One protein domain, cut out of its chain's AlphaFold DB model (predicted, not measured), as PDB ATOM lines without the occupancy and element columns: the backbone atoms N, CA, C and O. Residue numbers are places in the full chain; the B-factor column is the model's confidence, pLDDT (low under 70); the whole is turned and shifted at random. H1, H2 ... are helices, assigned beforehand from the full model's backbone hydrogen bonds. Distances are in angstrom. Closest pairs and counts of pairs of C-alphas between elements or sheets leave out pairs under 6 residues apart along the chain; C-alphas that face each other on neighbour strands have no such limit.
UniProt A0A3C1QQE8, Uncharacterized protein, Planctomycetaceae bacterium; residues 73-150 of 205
ATOM      1  N   GLY A  73     108.036 118.601  82.223       58.91
ATOM      2  CA  GLY A  73     108.831 117.963  83.277       58.91
ATOM      3  C   GLY A  73     108.645 116.442  83.363       58.91
ATOM      4  O   GLY A  73     109.613 115.726  83.605       58.91
ATOM      5  N   GLU A  74     107.440 115.918  83.118       56.94
ATOM      6  CA  GLU A  74     107.195 114.469  83.114       56.94
ATOM      7  C   GLU A  74     107.840 113.788  81.907       56.94
ATOM      8  O   GLU A  74     108.445 112.733  82.068       56.94
ATOM      9  N   ALA A  75     107.797 114.414  80.726       61.09
ATOM     10  CA  ALA A  75     108.464 113.895  79.531       61.09
ATOM     11  C   ALA A  75     109.992 113.768  79.721       61.09
ATOM     12  O   ALA A  75     110.580 112.747  79.365       61.09
ATOM     13  N   ALA A  76     110.632 114.762  80.350       64.50
ATOM     14  CA  ALA A  76     112.056 114.703  80.689       64.50
ATOM     15  C   ALA A  76     112.366 113.628  81.753       64.50
ATOM     16  O   ALA A  76     113.353 112.900  81.636       64.50
ATOM     17  N   ASN A  77     111.500 113.479  82.762       68.81
ATOM     18  CA  ASN A  77     111.637 112.437  83.782       68.81
ATOM     19  C   ASN A  77     111.458 111.018  83.203       68.81
ATOM     20  O   ASN A  77     112.124 110.092  83.661       68.81
ATOM     21  N   LEU A  78     110.594 110.843  82.194       68.56
ATOM     22  CA  LEU A  78     110.401 109.573  81.484       68.56
ATOM     23  C   LEU A  78     111.635 109.177  80.664       68.56
ATOM     24  O   LEU A  78     112.065 108.028  80.737       68.56
ATOM     25  N   ASP A  79     112.239 110.113  79.927       73.00
ATOM     26  CA  ASP A  79     113.481 109.862  79.183       73.00
ATOM     27  C   ASP A  79     114.649 109.502  80.125       73.00
ATOM     28  O   ASP A  79     115.363 108.529  79.870       73.00
ATOM     29  N   TYR A  80     114.781 110.192  81.265       71.69
ATOM     30  CA  TYR A  80     115.748 109.822  82.304       71.69
ATOM     31  C   TYR A  80     115.494 108.412  82.859       71.69
ATOM     32  O   TYR A  80     116.414 107.594  82.900       71.69
ATOM     33  N   ALA A  81     114.250 108.097  83.241       72.94
ATOM     34  CA  ALA A  81     113.886 106.783  83.773       72.94
ATOM     35  C   ALA A  81     114.117 105.660  82.747       72.94
ATOM     36  O   ALA A  81     114.616 104.592  83.111       72.94
ATOM     37  N   ARG A  82     113.830 105.909  81.461       76.31
ATOM     38  CA  ARG A  82     114.118 104.977  80.364       76.31
ATOM     39  C   ARG A  82     115.620 104.724  80.241       76.31
ATOM     40  O   ARG A  82     116.018 103.568  80.300       76.31
ATOM     41  N   ARG A  83     116.456 105.769  80.179       76.69
ATOM     42  CA  ARG A  83     117.926 105.629  80.074       76.69
ATOM     43  C   ARG A  83     118.551 104.947  81.291       76.69
ATOM     44  O   ARG A  83     119.411 104.088  81.129       76.69
ATOM     45  N   ALA A  84     118.114 105.296  82.501       72.62
ATOM     46  CA  ALA A  84     118.575 104.643  83.725       72.62
ATOM     47  C   ALA A  84     118.207 103.150  83.731       72.62
ATOM     48  O   ALA A  84     119.036 102.309  84.073       72.62
ATOM     49  N   THR A  85     116.994 102.810  83.285       72.12
ATOM     50  CA  THR A  85     116.556 101.413  83.173       72.12
ATOM     51  C   THR A  85     117.281 100.678  82.050       72.12
ATOM     52  O   THR A  85     117.662  99.533  82.250       72.12
ATOM     53  N   ASP A  86     117.540 101.316  80.905       76.25
ATOM     54  CA  ASP A  86     118.349 100.746  79.822       76.25
ATOM     55  C   ASP A  86     119.750 100.357  80.325       76.25
ATOM     56  O   ASP A  86     120.183  99.242  80.057       76.25
ATOM     57  N   LEU A  87     120.423 101.221  81.098       77.88
ATOM     58  CA  LEU A  87     121.742 100.936  81.688       77.88
ATOM     59  C   LEU A  87     121.705  99.778  82.696       77.88
ATOM     60  O   LEU A  87     122.582  98.916  82.679       77.88
ATOM     61  N   VAL A  88     120.687  99.738  83.563       78.94
ATOM     62  CA  VAL A  88     120.507  98.634  84.520       78.94
ATOM     63  C   VAL A  88     120.199  97.328  83.786       78.94
ATOM     64  O   VAL A  88     120.763  96.297  84.130       78.94
ATOM     65  N   LEU A  89     119.350  97.349  82.756       73.56
ATOM     66  CA  LEU A  89     119.031  96.163  81.960       73.56
ATOM     67  C   LEU A  89     120.239  95.653  81.165       73.56
ATOM     68  O   LEU A  89     120.395  94.443  81.056       73.56
ATOM     69  N   ASP A  90     121.088  96.538  80.641       76.75
ATOM     70  CA  ASP A  90     122.331  96.161  79.952       76.75
ATOM     71  C   ASP A  90     123.277  95.422  80.915       76.75
ATOM     72  O   ASP A  90     123.658  94.279  80.664       76.75
ATOM     73  N   TYR A  91     123.510  96.001  82.099       75.81
ATOM     74  CA  TYR A  91     124.268  95.362  83.177       75.81
ATOM     75  C   TYR A  91     123.660  94.012  83.600       75.81
ATOM     76  O   TYR A  91     124.375  93.027  83.752       75.81
ATOM     77  N   LEU A  92     122.332  93.921  83.730       73.62
ATOM     78  CA  LEU A  92     121.646  92.667  84.056       73.62
ATOM     79  C   LEU A  92     121.729  91.611  82.941       73.62
ATOM     80  O   LEU A  92     121.669  90.419  83.244       73.62
ATOM     81  N   LYS A  93     121.885  92.009  81.671       72.12
ATOM     82  CA  LYS A  93     122.119  91.068  80.566       72.12
ATOM     83  C   LYS A  93     123.525  90.476  80.616       72.12
ATOM     84  O   LYS A  93     123.642  89.262  80.478       72.12
ATOM     85  N   ASP A  94     124.555  91.278  80.890       75.88
ATOM     86  CA  ASP A  94     125.922  90.770  81.102       75.88
ATOM     87  C   ASP A  94     126.007  89.829  82.319       75.88
ATOM     88  O   ASP A  94     126.746  88.845  82.316       75.88
ATOM     89  N   GLN A  95     125.199  90.084  83.351       69.75
ATOM     90  CA  GLN A  95     125.110  89.250  84.554       69.75
ATOM     91  C   GLN A  95     124.214  87.998  84.379       69.75
ATOM     92  O   GLN A  95     124.130  87.192  85.305       69.75
ATOM     93  N   LYS A  96     123.569  87.775  83.216       67.12
ATOM     94  CA  LYS A  96     122.615  86.657  82.995       67.12
ATOM     95  C   LYS A  96     123.240  85.265  83.146       67.12
ATOM     96  O   LYS A  96     122.543  84.341  83.558       67.12
ATOM     97  N   GLU A  97     124.514  85.099  82.788       66.69
ATOM     98  CA  GLU A  97     125.214  83.804  82.877       66.69
ATOM     99  C   GLU A  97     125.974  83.609  84.197       66.69
ATOM    100  O   GLU A  97     126.330  82.482  84.544       66.69
ATOM    101  N   ARG A  98     126.273  84.699  84.916       72.88
ATOM    102  CA  ARG A  98     127.070  84.704  86.150       72.88
ATOM    103  C   ARG A  98     126.666  85.886  87.045       72.88
ATOM    104  O   ARG A  98     127.420  86.858  87.100       72.88
ATOM    105  N   PRO A  99     125.512  85.831  87.728       76.00
ATOM    106  CA  PRO A  99     125.047  86.944  88.549       76.00
ATOM    107  C   PRO A  99     125.964  87.183  89.753       76.00
ATOM    108  O   PRO A  99     126.422  86.233  90.394       76.00
ATOM    109  N   ASP A 100     126.207  88.451  90.098       78.56
ATOM    110  CA  ASP A 100     126.894  88.802  91.344       78.56
ATOM    111  C   ASP A 100     126.035  88.369  92.555       78.56
ATOM    112  O   ASP A 100     124.922  88.881  92.734       78.56
ATOM    113  N   PRO A 101     126.523  87.459  93.423       78.56
ATOM    114  CA  PRO A 101     125.765  87.004  94.586       78.56
ATOM    115  C   PRO A 101     125.447  88.129  95.580       78.56
ATOM    116  O   PRO A 101     124.484  88.002  96.331       78.56
ATOM    117  N   LYS A 102     126.206  89.235  95.592       79.62
ATOM    118  CA  LYS A 102     125.898  90.398  96.443       79.62
ATOM    119  C   LYS A 102     124.702  91.187  95.933       79.62
ATOM    120  O   LYS A 102     123.892  91.629  96.733       79.62
ATOM    121  N   LEU A 103     124.573  91.329  94.613       79.50
ATOM    122  CA  LEU A 103     123.433  92.004  93.994       79.50
ATOM    123  C   LEU A 103     122.133  91.243  94.280       79.50
ATOM    124  O   LEU A 103     121.111  91.853  94.584       79.50
ATOM    125  N   LEU A 104     122.181  89.909  94.211       82.81
ATOM    126  CA  LEU A 104     121.051  89.047  94.557       82.81
ATOM    127  C   LEU A 104     120.637  89.201  96.032       82.81
ATOM    128  O   LEU A 104     119.447  89.321  96.312       82.81
ATOM    129  N   ASP A 105     121.604  89.264  96.954       84.31
ATOM    130  CA  ASP A 105     121.363  89.472  98.392       84.31
ATOM    131  C   ASP A 105     120.782  90.870  98.692       84.31
ATOM    132  O   ASP A 105     119.755  90.979  99.360       84.31
ATOM    133  N   GLU A 106     121.357  91.936  98.117       80.25
ATOM    134  CA  GLU A 106     120.876  93.320  98.280       80.25
ATOM    135  C   GLU A 106     119.466  93.546  97.703       80.25
ATOM    136  O   GLU A 106     118.687  94.327  98.256       80.25
ATOM    137  N   LEU A 107     119.113  92.857  96.610       81.69
ATOM    138  CA  LEU A 107     117.765  92.876  96.028       81.69
ATOM    139  C   LEU A 107     116.791  91.907  96.722       81.69
ATOM    140  O   LEU A 107     115.576  92.035  96.551       81.69
ATOM    141  N   GLY A 108     117.300  90.928  97.477       85.44
ATOM    142  CA  GLY A 108     116.525  89.815  98.027       85.44
ATOM    143  C   GLY A 108     115.933  88.888  96.955       85.44
ATOM    144  O   GLY A 108     114.844  88.349  97.156       85.44
ATOM    145  N   TRP A 109     116.593  88.755  95.799       86.31
ATOM    146  CA  TRP A 109     116.119  87.984  94.638       86.31
ATOM    147  C   TRP A 109     116.953  86.717  94.419       86.31
ATOM    148  O   TRP A 109     118.131  86.669  94.763       86.31
ATOM    149  N   THR A 110     116.366  85.694  93.793       87.06
ATOM    150  CA  THR A 110     117.124  84.513  93.330       87.06
ATOM    151  C   THR A 110     117.694  84.715  91.921       87.06
ATOM    152  O   THR A 110     117.243  85.586  91.171       87.06
ATOM    153  N   GLU A 111     118.665  83.887  91.529       83.31
ATOM    154  CA  GLU A 111     119.219  83.870  90.166       83.31
ATOM    155  C   GLU A 111     118.124  83.653  89.105       83.31
ATOM    156  O   GLU A 111     118.099  84.332  88.076       83.31
ATOM    157  N   GLU A 112     117.169  82.757  89.367       83.06
ATOM    158  CA  GLU A 112     116.042  82.500  88.470       83.06
ATOM    159  C   GLU A 112     115.145  83.728  88.337       83.06
ATOM    160  O   GLU A 112     114.763  84.082  87.223       83.06
ATOM    161  N   GLN A 113     114.850  84.413  89.447       82.00
ATOM    162  CA  GLN A 113     114.041  85.635  89.443       82.00
ATOM    163  C   GLN A 113     114.730  86.762  88.669       82.00
ATOM    164  O   GLN A 113     114.071  87.458  87.894       82.00
ATOM    165  N   LEU A 114     116.051  86.913  88.820       83.19
ATOM    166  CA  LEU A 114     116.839  87.878  88.053       83.19
ATOM    167  C   LEU A 114     116.793  87.560  86.551       83.19
ATOM    168  O   LEU A 114     116.545  88.450  85.733       83.19
ATOM    169  N   ARG A 115     116.965  86.283  86.187       82.44
ATOM    170  CA  ARG A 115     116.932  85.809  84.797       82.44
ATOM    171  C   ARG A 115     115.556  85.990  84.155       82.44
ATOM    172  O   ARG A 115     115.476  86.530  83.053       82.44
ATOM    173  N   GLU A 116     114.480  85.590  84.835       85.31
ATOM    174  CA  GLU A 116     113.099  85.788  84.370       85.31
ATOM    175  C   GLU A 116     112.743  87.273  84.246       85.31
ATOM    176  O   GLU A 116     112.063  87.679  83.300       85.31
ATOM    177  N   PHE A 117     113.212  88.105  85.182       84.56
ATOM    178  CA  PHE A 117     113.039  89.550  85.109       84.56
ATOM    179  C   PHE A 117     113.733  90.111  83.862       84.56
ATOM    180  O   PHE A 117     113.063  90.747  83.047       84.56
ATOM    181  N   ALA A 118     115.027  89.834  83.681       82.56
ATOM    182  CA  ALA A 118     115.811  90.316  82.545       82.56
ATOM    183  C   ALA A 118     115.211  89.880  81.197       82.56
ATOM    184  O   ALA A 118     115.035  90.707  80.305       82.56
ATOM    185  N   GLU A 119     114.818  88.611  81.067       85.25
ATOM    186  CA  GLU A 119     114.238  88.057  79.838       85.25
ATOM    187  C   GLU A 119     112.869  88.669  79.499       85.25
ATOM    188  O   GLU A 119     112.616  89.079  78.364       85.25
ATOM    189  N   ARG A 120     111.999  88.837  80.502       85.75
ATOM    190  CA  ARG A 120     110.695  89.498  80.337       85.75
ATOM    191  C   ARG A 120     110.833  90.977  79.965       85.75
ATOM    192  O   ARG A 120     110.000  91.496  79.219       85.75
ATOM    193  N   TRP A 121     111.845  91.664  80.495       83.12
ATOM    194  CA  TRP A 121     112.126  93.060  80.156       83.12
ATOM    195  C   TRP A 121     112.756  93.216  78.777       83.12
ATOM    196  O   TRP A 121     112.362  94.124  78.049       83.12
ATOM    197  N   GLU A 122     113.647  92.311  78.371       84.31
ATOM    198  CA  GLU A 122     114.151  92.254  76.999       84.31
ATOM    199  C   GLU A 122     113.007  92.070  75.995       84.31
ATOM    200  O   GLU A 122     112.888  92.865  75.064       84.31
ATOM    201  N   ALA A 123     112.118  91.097  76.219       87.19
ATOM    202  CA  ALA A 123     110.969  90.862  75.344       87.19
ATOM    203  C   ALA A 123     110.080  92.114  75.202       87.19
ATOM    204  O   ALA A 123     109.686  92.479  74.094       87.19
ATOM    205  N   MET A 124     109.814  92.818  76.310       84.19
ATOM    206  CA  MET A 124     109.037  94.064  76.305       84.19
ATOM    207  C   MET A 124     109.763  95.220  75.600       84.19
ATOM    208  O   MET A 124     109.135  95.981  74.866       84.19
ATOM    209  N   ARG A 125     111.082  95.347  75.788       83.25
ATOM    210  CA  ARG A 125     111.920  96.370  75.143       83.25
ATOM    211  C   ARG A 125     111.978  96.170  73.628       83.25
ATOM    212  O   ARG A 125     111.821  97.136  72.885       83.25
ATOM    213  N   SER A 126     112.149  94.929  73.173       85.19
ATOM    214  CA  SER A 126     112.123  94.575  71.749       85.19
ATOM    215  C   SER A 126     110.747  94.850  71.135       85.19
ATOM    216  O   SER A 126     110.664  95.535  70.116       85.19
ATOM    217  N   ALA A 127     109.662  94.449  71.811       85.81
ATOM    218  CA  ALA A 127     108.296  94.754  71.381       85.81
ATOM    219  C   ALA A 127     108.022  96.269  71.286       85.81
ATOM    220  O   ALA A 127     107.447  96.724  70.305       85.81
ATOM    221  N   ALA A 128     108.486  97.084  72.238       84.25
ATOM    222  CA  ALA A 128     108.331  98.542  72.179       84.25
ATOM    223  C   ALA A 128     109.173  99.213  71.068       84.25
ATOM    224  O   ALA A 128     108.820 100.293  70.575       84.25
ATOM    225  N   ARG A 129     110.292  98.589  70.670       81.62
ATOM    226  CA  ARG A 129     111.188  99.082  69.613       81.62
ATOM    227  C   ARG A 129     110.638  98.808  68.213       81.62
ATOM    228  O   ARG A 129     110.700  99.698  67.367       81.62
ATOM    229  N   GLU A 130     110.108  97.608  67.989       82.25
ATOM    230  CA  GLU A 130     109.651  97.125  66.676       82.25
ATOM    231  C   GLU A 130     108.128  97.229  66.475       82.25
ATOM    232  O   GLU A 130     107.655  97.251  65.340       82.25
ATOM    233  N   GLY A 131     107.366  97.297  67.569       80.38
ATOM    234  CA  GLY A 131     105.909  97.220  67.588       80.38
ATOM    235  C   GLY A 131     105.172  98.560  67.612       80.38
ATOM    236  O   GLY A 131     105.634  99.598  67.131       80.38
ATOM    237  N   SER A 132     103.958  98.509  68.154       83.56
ATOM    238  CA  SER A 132     102.963  99.580  68.100       83.56
ATOM    239  C   SER A 132     103.191 100.650  69.180       83.56
ATOM    240  O   SER A 132     103.826 100.390  70.203       83.56
ATOM    241  N   PRO A 133     102.601 101.856  69.041       82.12
ATOM    242  CA  PRO A 133     102.596 102.847  70.123       82.12
ATOM    243  C   PRO A 133     101.939 102.342  71.425       82.12
ATOM    244  O   PRO A 133     102.247 102.854  72.497       82.12
ATOM    245  N   ASP A 134     101.081 101.315  71.373       83.19
ATOM    246  CA  ASP A 134     100.545 100.656  72.576       83.19
ATOM    247  C   ASP A 134     101.640  99.906  73.363       83.19
ATOM    248  O   ASP A 134     101.690  99.989  74.590       83.19
ATOM    249  N   ASP A 135     102.580  99.249  72.671       82.75
ATOM    250  CA  ASP A 135     103.697  98.516  73.286       82.75
ATOM    251  C   ASP A 135     104.671  99.465  74.000       82.75
ATOM    252  O   ASP A 135     105.155  99.172  75.095       82.75
ATOM    253  N   ARG A 136     104.887 100.658  73.426       82.31
ATOM    254  CA  ARG A 136     105.667 101.740  74.053       82.31
ATOM    255  C   ARG A 136     105.006 102.248  75.330       82.31
ATOM    256  O   ARG A 136     105.662 102.314  76.363       82.31
ATOM    257  N   ARG A 137     103.694 102.498  75.300       84.31
ATOM    258  CA  ARG A 137     102.936 102.902  76.498       84.31
ATOM    259  C   ARG A 137     102.956 101.834  77.587       84.31
ATOM    260  O   ARG A 137     103.063 102.178  78.759       84.31
ATOM    261  N   ARG A 138     102.901 100.545  77.229       83.19
ATOM    262  CA  ARG A 138     103.036  99.435  78.193       83.19
ATOM    263  C   ARG A 138     104.411  99.410  78.853       83.19
ATOM    264  O   ARG A 138     104.481  99.177  80.059       83.19
ATOM    265  N   LEU A 139     105.475  99.663  78.089       83.19
ATOM    266  CA  LEU A 139     106.824  99.823  78.631       83.19
ATOM    267  C   LEU A 139     106.878 101.017  79.597       83.19
ATOM    268  O   LEU A 139     107.294 100.853  80.742       83.19
ATOM    269  N   ASP A 140     106.391 102.186  79.181       80.88
ATOM    270  CA  ASP A 140     106.470 103.422  79.968       80.88
ATOM    271  C   ASP A 140     105.612 103.381  81.249       80.88
ATOM    272  O   ASP A 140     106.053 103.833  82.307       80.88
ATOM    273  N   GLU A 141     104.436 102.747  81.214       82.62
ATOM    274  CA  GLU A 141     103.619 102.492  82.410       82.62
ATOM    275  C   GLU A 141     104.336 101.550  83.394       82.62
ATOM    276  O   GLU A 141     104.292 101.749  84.611       82.62
ATOM    277  N   ARG A 142     105.078 100.551  82.890       82.19
ATOM    278  CA  ARG A 142     105.915  99.710  83.753       82.19
ATOM    279  C   ARG A 142     107.097 100.475  84.344       82.19
ATOM    280  O   ARG A 142     107.363 100.299  85.533       82.19
ATOM    281  N   LEU A 143     107.755 101.344  83.575       77.75
ATOM    282  CA  LEU A 143     108.818 102.226  84.081       77.75
ATOM    283  C   LEU A 143     108.299 103.145  85.199       77.75
ATOM    284  O   LEU A 143     108.943 103.267  86.243       77.75
ATOM    285  N   ARG A 144     107.093 103.707  85.039       75.81
ATOM    286  CA  ARG A 144     106.398 104.469  86.091       75.81
ATOM    287  C   ARG A 144     106.139 103.608  87.337       75.81
ATOM    288  O   ARG A 144     106.395 104.060  88.452       75.81
ATOM    289  N   SER A 145     105.689 102.362  87.164       73.75
ATOM    290  CA  SER A 145     105.378 101.450  88.280       73.75
ATOM    291  C   SER A 145     106.592 101.021  89.120       73.75
ATOM    292  O   SER A 145     106.433 100.716  90.299       73.75
ATOM    293  N   LEU A 146     107.804 101.049  88.551       72.06
ATOM    294  CA  LEU A 146     109.061 100.764  89.261       72.06
ATOM    295  C   LEU A 146     109.491 101.887  90.223       72.06
ATOM    296  O   LEU A 146     110.445 101.709  90.975       72.06
ATOM    297  N   GLY A 147     108.837 103.055  90.197       64.94
ATOM    298  CA  GLY A 147     109.190 104.186  91.062       64.94
ATOM    299  C   GLY A 147     110.505 104.886  90.696       64.94
ATOM    300  O   GLY A 147     110.986 105.707  91.470       64.94
ATOM    301  N   LEU A 148     111.070 104.606  89.515       61.78
ATOM    302  CA  LEU A 148     112.321 105.203  89.018       61.78
ATOM    303  C   LEU A 148     112.162 106.654  88.518       61.78
ATOM    304  O   LEU A 148     113.136 107.280  88.105       61.78
ATOM    305  N   MET A 149     110.945 107.204  88.564       56.62
ATOM    306  CA  MET A 149     110.695 108.622  88.318       56.62
ATOM    307  C   MET A 149     110.823 109.419  89.627       56.62
ATOM    308  O   MET A 149     110.146 109.079  90.602       56.62
ATOM    309  N   PRO A 150     111.590 110.525  89.664       48.28
ATOM    310  CA  PRO A 150     111.468 111.482  90.755       48.28
ATOM    311  C   PRO A 150     110.046 112.057  90.743       48.28
ATOM    312  O   PRO A 150     109.597 112.620  89.742       48.28
TER     313      PRO A 150
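Overview. This is residues 73 to 150 of the 205 residues of an uncharacterized protein of Planctomycetaceae bacterium (UniProt A0A3C1QQE8). Three helices make a triangle: the long H1 and H3 form a V that meets near the last residues of H1, and H4 folds back from the end of H3 across the open side to H1. The short H2 sits off the triangle, near the beginning of H3, and residues 129 to 134 stick out at the turn from H3 to H4. The printed part has 78 residues with four named helices, H1 to H4 in chain order, and no named strand; the class is all helix. It is compact, with a radius of gyration of the C-alphas of 13.3 A and spans of 36 by 27 by 17 A.

Arrangement. H1, residues 73 to 94, touches H3, residues 111 to 130, with residues 89 to 93 alone, meeting residues 114 to 122 of H3. The closest C-alphas are those of Leu 92 and Ala 118, 6.5 A apart, at a steep tilt of 53 degrees, opposite ways. Residues 78 to 85 of H1 touch residues 140 to 144 of H4, residues 133 to 145, about perpendicular at 86 degrees; the closest C-alphas, Ala 81 and Leu 143, are 6.8 A apart. H3 and H4 form a helical hairpin, opposite ways at 37 degrees, only just a steep tilt. Residues 124 to 129 of H3 touch residues 135 to 139 of H4, with the C-alphas of Ala 128 and Arg 136 closest at 4.6 A. The helix packing is mostly crossed, with no touching pair at a shallow tilt. H2, residues 101 to 107, is close to H3 but not clearly touching, the C-alphas of Leu 104 and Glu 111 being closest at 7.0 A; it is apart from H1 and H4. In H1, H2, H3 and H4 every O i to N i+4 pair is within hydrogen-bond range.

Along the chain. H1 is 32.2 A long from C-alpha 73 at (108.831, 117.963, 83.277) to C-alpha 94. H3 is 28.6 A long, H4 18.4 A, ending at C-alpha 145 at (105.378, 101.450, 88.280), and H2 10.0 A.

Size, cuts and confidence. The C-alphas of Gly 73 and Arg 98, the two farthest apart, are 38.0 A apart. The printed part has no cut and no long link. The mean pLDDT of the printed part is 77.3; residues 73 to 78, 95 to 97 and 147 to 150 are under 70.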